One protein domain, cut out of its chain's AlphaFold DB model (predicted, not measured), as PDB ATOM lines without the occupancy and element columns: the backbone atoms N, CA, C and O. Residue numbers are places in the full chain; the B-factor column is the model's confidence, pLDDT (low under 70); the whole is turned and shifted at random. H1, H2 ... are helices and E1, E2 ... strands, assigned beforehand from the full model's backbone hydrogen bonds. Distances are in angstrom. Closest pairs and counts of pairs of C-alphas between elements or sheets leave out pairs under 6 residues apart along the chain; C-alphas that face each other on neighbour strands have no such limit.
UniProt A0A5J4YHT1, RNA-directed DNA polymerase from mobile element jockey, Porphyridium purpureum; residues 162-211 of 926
ATOM      1  N   CYS A 162     -33.490  24.223  -7.796       82.38
ATOM      2  CA  CYS A 162     -33.658  24.122  -6.353       82.38
ATOM      3  C   CYS A 162     -34.826  25.028  -5.909       82.38
ATOM      4  O   CYS A 162     -34.802  26.213  -6.230       82.38
ATOM      5  N   PRO A 163     -35.840  24.521  -5.181       76.06
ATOM      6  CA  PRO A 163     -36.942  25.354  -4.690       76.06
ATOM      7  C   PRO A 163     -36.570  26.300  -3.532       76.06
ATOM      8  O   PRO A 163     -37.435  27.026  -3.051       76.06
ATOM      9  N   ALA A 164     -35.312  26.295  -3.085       79.50
ATOM     10  CA  ALA A 164     -34.797  27.183  -2.053       79.50
ATOM     11  C   ALA A 164     -34.512  28.559  -2.659       79.50
ATOM     12  O   ALA A 164     -33.780  28.649  -3.648       79.50
ATOM     13  N   ALA A 165     -35.078  29.619  -2.078       69.75
ATOM     14  CA  ALA A 165     -35.193  30.931  -2.731       69.75
ATOM     15  C   ALA A 165     -33.846  31.551  -3.157       69.75
ATOM     16  O   ALA A 165     -33.780  32.254  -4.163       69.75
ATOM     17  N   GLU A 166     -32.773  31.259  -2.422       74.19
ATOM     18  CA  GLU A 166     -31.421  31.782  -2.664       74.19
ATOM     19  C   GLU A 166     -30.541  30.826  -3.499       74.19
ATOM     20  O   GLU A 166     -29.428  31.171  -3.900       74.19
ATOM     21  N   CYS A 167     -31.011  29.607  -3.795       76.69
ATOM     22  CA  CYS A 167     -30.192  28.568  -4.412       76.69
ATOM     23  C   CYS A 167     -30.445  28.421  -5.918       76.69
ATOM     24  O   CYS A 167     -31.207  27.570  -6.373       76.69
ATOM     25  N   MET A 168     -29.701  29.172  -6.733       78.81
ATOM     26  CA  MET A 168     -29.807  29.118  -8.204       78.81
ATOM     27  C   MET A 168     -29.304  27.809  -8.863       78.81
ATOM     28  O   MET A 168     -29.133  27.748 -10.082       78.81
ATOM     29  N   ARG A 169     -29.050  26.735  -8.100       77.75
ATOM     30  CA  ARG A 169     -28.577  25.452  -8.651       77.75
ATOM     31  C   ARG A 169     -29.718  24.685  -9.320       77.75
ATOM     32  O   ARG A 169     -30.809  24.562  -8.769       77.75
ATOM     33  N   ARG A 170     -29.442  24.101 -10.489       80.00
ATOM     34  CA  ARG A 170     -30.379  23.244 -11.232       80.00
ATOM     35  C   ARG A 170     -29.793  21.853 -11.485       80.00
ATOM     36  O   ARG A 170     -28.581  21.704 -11.619       80.00
ATOM     37  N   TYR A 171     -30.657  20.842 -11.566       84.50
ATOM     38  CA  TYR A 171     -30.284  19.426 -11.620       84.50
ATOM     39  C   TYR A 171     -31.008  18.654 -12.728       84.50
ATOM     40  O   TYR A 171     -32.154  18.947 -13.070       84.50
ATOM     41  N   GLN A 172     -30.332  17.637 -13.272       80.56
ATOM     42  CA  GLN A 172     -30.821  16.822 -14.392       80.56
ATOM     43  C   GLN A 172     -31.755  15.677 -13.948       80.56
ATOM     44  O   GLN A 172     -32.291  14.956 -14.785       80.56
ATOM     45  N   SER A 173     -31.973  15.491 -12.639       83.12
ATOM     46  CA  SER A 173     -33.052  14.645 -12.111       83.12
ATOM     47  C   SER A 173     -33.453  15.019 -10.681       83.12
ATOM     48  O   SER A 173     -32.630  15.500  -9.895       83.12
ATOM     49  N   ALA A 174     -34.697  14.714 -10.307       78.81
ATOM     50  CA  ALA A 174     -35.194  14.843  -8.934       78.81
ATOM     51  C   ALA A 174     -34.304  14.113  -7.905       78.81
ATOM     52  O   ALA A 174     -34.063  14.623  -6.816       78.81
ATOM     53  N   ALA A 175     -33.706  12.971  -8.268       79.69
ATOM     54  CA  ALA A 175     -32.779  12.228  -7.408       79.69
ATOM     55  C   ALA A 175     -31.396  12.900  -7.231       79.69
ATOM     56  O   ALA A 175     -30.672  12.579  -6.284       79.69
ATOM     57  N   GLN A 176     -31.000  13.815  -8.124       84.31
ATOM     58  CA  GLN A 176     -29.850  14.702  -7.910       84.31
ATOM     59  C   GLN A 176     -30.241  15.886  -7.017       84.31
ATOM     60  O   GLN A 176     -29.543  16.156  -6.038       84.31
ATOM     61  N   LEU A 177     -31.390  16.522  -7.275       86.50
ATOM     62  CA  LEU A 177     -31.911  17.600  -6.429       86.50
ATOM     63  C   LEU A 177     -32.145  17.123  -4.980       86.50
ATOM     64  O   LEU A 177     -31.648  17.746  -4.053       86.50
ATOM     65  N   GLY A 178     -32.746  15.951  -4.756       86.06
ATOM     66  CA  GLY A 178     -32.915  15.335  -3.427       86.06
ATOM     67  C   GLY A 178     -31.617  14.843  -2.755       86.06
ATOM     68  O   GLY A 178     -31.598  14.511  -1.564       86.06
ATOM     69  N   LYS A 179     -30.485  14.798  -3.473       86.31
ATOM     70  CA  LYS A 179     -29.153  14.696  -2.845       86.31
ATOM     71  C   LYS A 179     -28.669  16.063  -2.371       86.31
ATOM     72  O   LYS A 179     -28.183  16.152  -1.250       86.31
ATOM     73  N   HIS A 180     -28.826  17.098  -3.194       87.56
ATOM     74  CA  HIS A 180     -28.425  18.464  -2.864       87.56
ATOM     75  C   HIS A 180     -29.267  19.073  -1.731       87.56
ATOM     76  O   HIS A 180     -28.695  19.595  -0.778       87.56
ATOM     77  N   TRP A 181     -30.594  18.923  -1.773       84.81
ATOM     78  CA  TRP A 181     -31.522  19.443  -0.765       84.81
ATOM     79  C   TRP A 181     -31.162  18.963   0.645       84.81
ATOM     80  O   TRP A 181     -31.031  19.757   1.562       84.81
ATOM     81  N   ARG A 182     -30.872  17.667   0.815       84.62
ATOM     82  CA  ARG A 182     -30.430  17.109   2.108       84.62
ATOM     83  C   ARG A 182     -29.034  17.548   2.565       84.62
ATOM     84  O   ARG A 182     -28.676  17.265   3.702       84.62
ATOM     85  N   ALA A 183     -28.233  18.151   1.690       79.81
ATOM     86  CA  ALA A 183     -26.868  18.575   1.996       79.81
ATOM     87  C   ALA A 183     -26.765  20.086   2.263       79.81
ATOM     88  O   ALA A 183     -25.994  20.482   3.127       79.81
ATOM     89  N   ALA A 184     -27.532  20.906   1.538       81.62
ATOM     90  CA  ALA A 184     -27.504  22.369   1.637       81.62
ATOM     91  C   ALA A 184     -28.771  22.974   2.270       81.62
ATOM     92  O   ALA A 184     -28.682  24.003   2.927       81.62
ATOM     93  N   HIS A 185     -29.924  22.311   2.133       85.88
ATOM     94  CA  HIS A 185     -31.244  22.790   2.572       85.88
ATOM     95  C   HIS A 185     -31.961  21.804   3.537       85.88
ATOM     96  O   HIS A 185     -33.175  21.606   3.432       85.88
ATOM     97  N   PRO A 186     -31.261  21.108   4.469       81.12
ATOM     98  CA  PRO A 186     -31.847  19.984   5.208       81.12
ATOM     99  C   PRO A 186     -32.967  20.385   6.176       81.12
ATOM    100  O   PRO A 186     -33.823  19.559   6.491       81.12
ATOM    101  N   THR A 187     -32.960  21.627   6.658       81.00
ATOM    102  CA  THR A 187     -33.923  22.182   7.622       81.00
ATOM    103  C   THR A 187     -34.953  23.108   6.975       81.00
ATOM    104  O   THR A 187     -36.038  23.259   7.526       81.00
ATOM    105  N   GLU A 188     -34.670  23.657   5.792       82.50
ATOM    106  CA  GLU A 188     -35.497  24.661   5.105       82.50
ATOM    107  C   GLU A 188     -36.934  24.157   4.856       82.50
ATOM    108  O   GLU A 188     -37.097  23.006   4.428       82.50
ATOM    109  N   PRO A 189     -37.990  24.939   5.163       76.81
ATOM    110  CA  PRO A 189     -39.375  24.468   5.122       76.81
ATOM    111  C   PRO A 189     -39.823  24.084   3.704       76.81
ATOM    112  O   PRO A 189     -39.612  24.809   2.740       76.81
ATOM    113  N   ALA A 190     -40.473  22.923   3.584       78.81
ATOM    114  CA  ALA A 190     -40.935  22.357   2.315       78.81
ATOM    115  C   ALA A 190     -42.158  21.460   2.551       78.81
ATOM    116  O   ALA A 190     -42.227  20.791   3.588       78.81
ATOM    117  N   SER A 191     -43.096  21.416   1.596       81.88
ATOM    118  CA  SER A 191     -44.295  20.571   1.698       81.88
ATOM    119  C   SER A 191     -43.954  19.076   1.649       81.88
ATOM    120  O   SER A 191     -42.929  18.664   1.097       81.88
ATOM    121  N   ALA A 192     -44.832  18.242   2.214       78.31
ATOM    122  CA  ALA A 192     -44.670  16.788   2.186       78.31
ATOM    123  C   ALA A 192     -44.655  16.233   0.748       78.31
ATOM    124  O   ALA A 192     -43.879  15.331   0.446       78.31
ATOM    125  N   GLU A 193     -45.454  16.816  -0.146       80.44
ATOM    126  CA  GLU A 193     -45.517  16.472  -1.572       80.44
ATOM    127  C   GLU A 193     -44.199  16.795  -2.288       80.44
ATOM    128  O   GLU A 193     -43.657  15.948  -3.000       80.44
ATOM    129  N   LEU A 194     -43.635  17.986  -2.043       81.31
ATOM    130  CA  LEU A 194     -42.347  18.388  -2.606       81.31
ATOM    131  C   LEU A 194     -41.222  17.469  -2.120       81.31
ATOM    132  O   LEU A 194     -40.441  16.979  -2.934       81.31
ATOM    133  N   LEU A 195     -41.164  17.174  -0.818       82.81
ATOM    134  CA  LEU A 195     -40.183  16.239  -0.266       82.81
ATOM    135  C   LEU A 195     -40.349  14.834  -0.868       82.81
ATOM    136  O   LEU A 195     -39.365  14.265  -1.343       82.81
ATOM    137  N   SER A 196     -41.579  14.321  -0.951       83.31
ATOM    138  CA  SER A 196     -41.883  13.019  -1.558       83.31
ATOM    139  C   SER A 196     -41.424  12.944  -3.022       83.31
ATOM    140  O   SER A 196     -40.753  11.988  -3.411       83.31
ATOM    141  N   SER A 197     -41.642  14.008  -3.811       81.56
ATOM    142  CA  SER A 197     -41.171  14.103  -5.207       81.56
ATOM    143  C   SER A 197     -39.639  14.034  -5.368       81.56
ATOM    144  O   SER A 197     -39.137  13.730  -6.450       81.56
ATOM    145  N   LEU A 198     -38.887  14.282  -4.288       85.06
ATOM    146  CA  LEU A 198     -37.425  14.209  -4.223       85.06
ATOM    147  C   LEU A 198     -36.913  12.920  -3.542       85.06
ATOM    148  O   LEU A 198     -35.708  12.804  -3.293       85.06
ATOM    149  N   HIS A 199     -37.801  11.960  -3.245       86.19
ATOM    150  CA  HIS A 199     -37.549  10.771  -2.414       86.19
ATOM    151  C   HIS A 199     -37.120  11.101  -0.977       86.19
ATOM    152  O   HIS A 199     -36.254  10.449  -0.381       86.19
ATOM    153  N   LEU A 200     -37.699  12.170  -0.421       84.31
ATOM    154  CA  LEU A 200     -37.398  12.704   0.902       84.31
ATOM    155  C   LEU A 200     -38.617  12.683   1.829       84.31
ATOM    156  O   LEU A 200     -39.765  12.763   1.402       84.31
ATOM    157  N   ARG A 201     -38.344  12.678   3.132       85.62
ATOM    158  CA  ARG A 201     -39.316  12.956   4.195       85.62
ATOM    159  C   ARG A 201     -38.641  13.697   5.346       85.62
ATOM    160  O   ARG A 201     -37.413  13.719   5.435       85.62
ATOM    161  N   ARG A 202     -39.428  14.264   6.260       82.50
ATOM    162  CA  ARG A 202     -38.910  14.714   7.561       82.50
ATOM    163  C   ARG A 202     -38.664  13.508   8.474       82.50
ATOM    164  O   ARG A 202     -39.358  12.490   8.383       82.50
ATOM    165  N   ASN A 203     -37.678  13.629   9.354       77.44
ATOM    166  CA  ASN A 203     -37.559  12.817  10.565       77.44
ATOM    167  C   ASN A 203     -38.118  13.581  11.783       77.44
ATOM    168  O   ASN A 203     -38.521  14.738  11.655       77.44
ATOM    169  N   ALA A 204     -38.122  12.948  12.960       71.31
ATOM    170  CA  ALA A 204     -38.626  13.548  14.202       71.31
ATOM    171  C   ALA A 204     -37.907  14.856  14.601       71.31
ATOM    172  O   ALA A 204     -38.490  15.697  15.274       71.31
ATOM    173  N   CYS A 205     -36.670  15.067  14.140       73.06
ATOM    174  CA  CYS A 205     -35.891  16.283  14.389       73.06
ATOM    175  C   CYS A 205     -36.101  17.374  13.321       73.06
ATOM    176  O   CYS A 205     -35.335  18.334  13.275       73.06
ATOM    177  N   GLY A 206     -37.068  17.217  12.410       74.75
ATOM    178  CA  GLY A 206     -37.357  18.186  11.346       74.75
ATOM    179  C   GLY A 206     -36.364  18.196  10.175       74.75
ATOM    180  O   GLY A 206     -36.511  19.009   9.261       74.75
ATOM    181  N   TRP A 207     -35.381  17.292  10.137       80.94
ATOM    182  CA  TRP A 207     -34.400  17.216   9.048       80.94
ATOM    183  C   TRP A 207     -34.928  16.396   7.867       80.94
ATOM    184  O   TRP A 207     -35.574  15.359   8.046       80.94
ATOM    185  N   ALA A 208     -34.619  16.839   6.649       80.94
ATOM    186  CA  ALA A 208     -34.879  16.094   5.426       80.94
ATOM    187  C   ALA A 208     -33.952  14.864   5.330       80.94
ATOM    188  O   ALA A 208     -32.731  14.974   5.203       80.94
ATOM    189  N   VAL A 209     -34.544  13.672   5.350       80.06
ATOM    190  CA  VAL A 209     -33.887  12.368   5.159       80.06
ATOM    191  C   VAL A 209     -34.514  11.649   3.967       80.06
ATOM    192  O   VAL A 209     -35.519  12.116   3.435       80.06
ATOM    193  N   ARG A 210     -33.939  10.530   3.505       80.50
ATOM    194  CA  ARG A 210     -34.627   9.714   2.490       80.50
ATOM    195  C   ARG A 210     -35.896   9.090   3.054       80.50
ATOM    196  O   ARG A 210     -35.920   8.688   4.217       80.50
ATOM    197  N   ASP A 211     -36.886   8.941   2.184       74.75
ATOM    198  CA  ASP A 211     -38.059   8.086   2.376       74.75
ATOM    199  C   ASP A 211     -37.693   6.719   2.997       74.75
ATOM    200  O   ASP A 211     -38.151   6.397   4.094       74.75
TER     201      ASP A 211
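Overview. This is residues 162 to 211 of the 926 residues of the protein "RNA-directed DNA polymerase from mobile element jockey" of Porphyridium purpureum (UniProt A0A5J4YHT1). A small hairpin of two short strands, E1 and E2, makes one end of the domain, and two helices pack by it, the longer H1 nearer to E2 and the short H2 nearer to E1. Residues 162 to 173, a stretch of 12 residues with no named element, loop over the side of H1 that is turned away from the hairpin and make the other end. The printed part has 50 residues, with two named helices and two named strands in the order H1, H2, E1, E2 along the chain, and the sheet of E1 and E2 is antiparallel. The class is mixed, helices and strands, though under half of the residues are in named elements. The whole is compact, with a radius of gyration of the C-alphas of 9.8 A, and rounded, with spans of 28 by 20 by 17 A.

Arrangement. E1, residues 200 to 202, and E2, residues 208 to 210, are antiparallel neighbours and form a hairpin, with 131 degrees between their N-to-C directions. The C-alphas of Arg 201 and Val 209, which face each other, are 5.5 A apart. N 201 and O 209 are within hydrogen-bond range at 2.9 A, and so are N 209 and O 201 at 2.9 A. Between E2 and H1, residues 174 to 184, the closest C-alphas are those of Ala 208 and Arg 182, 5.6 A apart. Between E1 and H2, residues 192 to 197, the closest C-alphas are those of Arg 201 and Leu 195, 5.6 A apart. H1 and H2 are close but not clearly touching; their closest C-alphas, those of Ala 174 and Ser 197, are 7.1 A apart. They run opposite ways at a steep tilt of 55 degrees. In H2 every O i to N i+4 pair is within hydrogen-bond range; in H1 4 of 7 are.

Along the chain. E1 runs from Leu 200 to Arg 202 and E2 from Ala 208 to Arg 210, where C-alpha 210 is at (-34.627, 9.714, 2.490). H1 begins at Ala 174, with its C-alpha at (-35.194, 14.843, -8.934), and measures 15.1 A from first to last C-alpha. H2 begins at Ala 192, with its C-alpha at (-44.670, 16.788, 2.186), and measures 8.6 A.

Size, cuts and confidence. The two C-alphas farthest apart are those of Gln 172 and Ala 204, at 29.8 A. The printed part has no cut. The links from H2 to E1 and from E1 to E2 are tight, and the link from H1 to H2, with 7 residues, is short. The mean pLDDT of the printed part is 80.7, and one residue, Ala 165, is under 70.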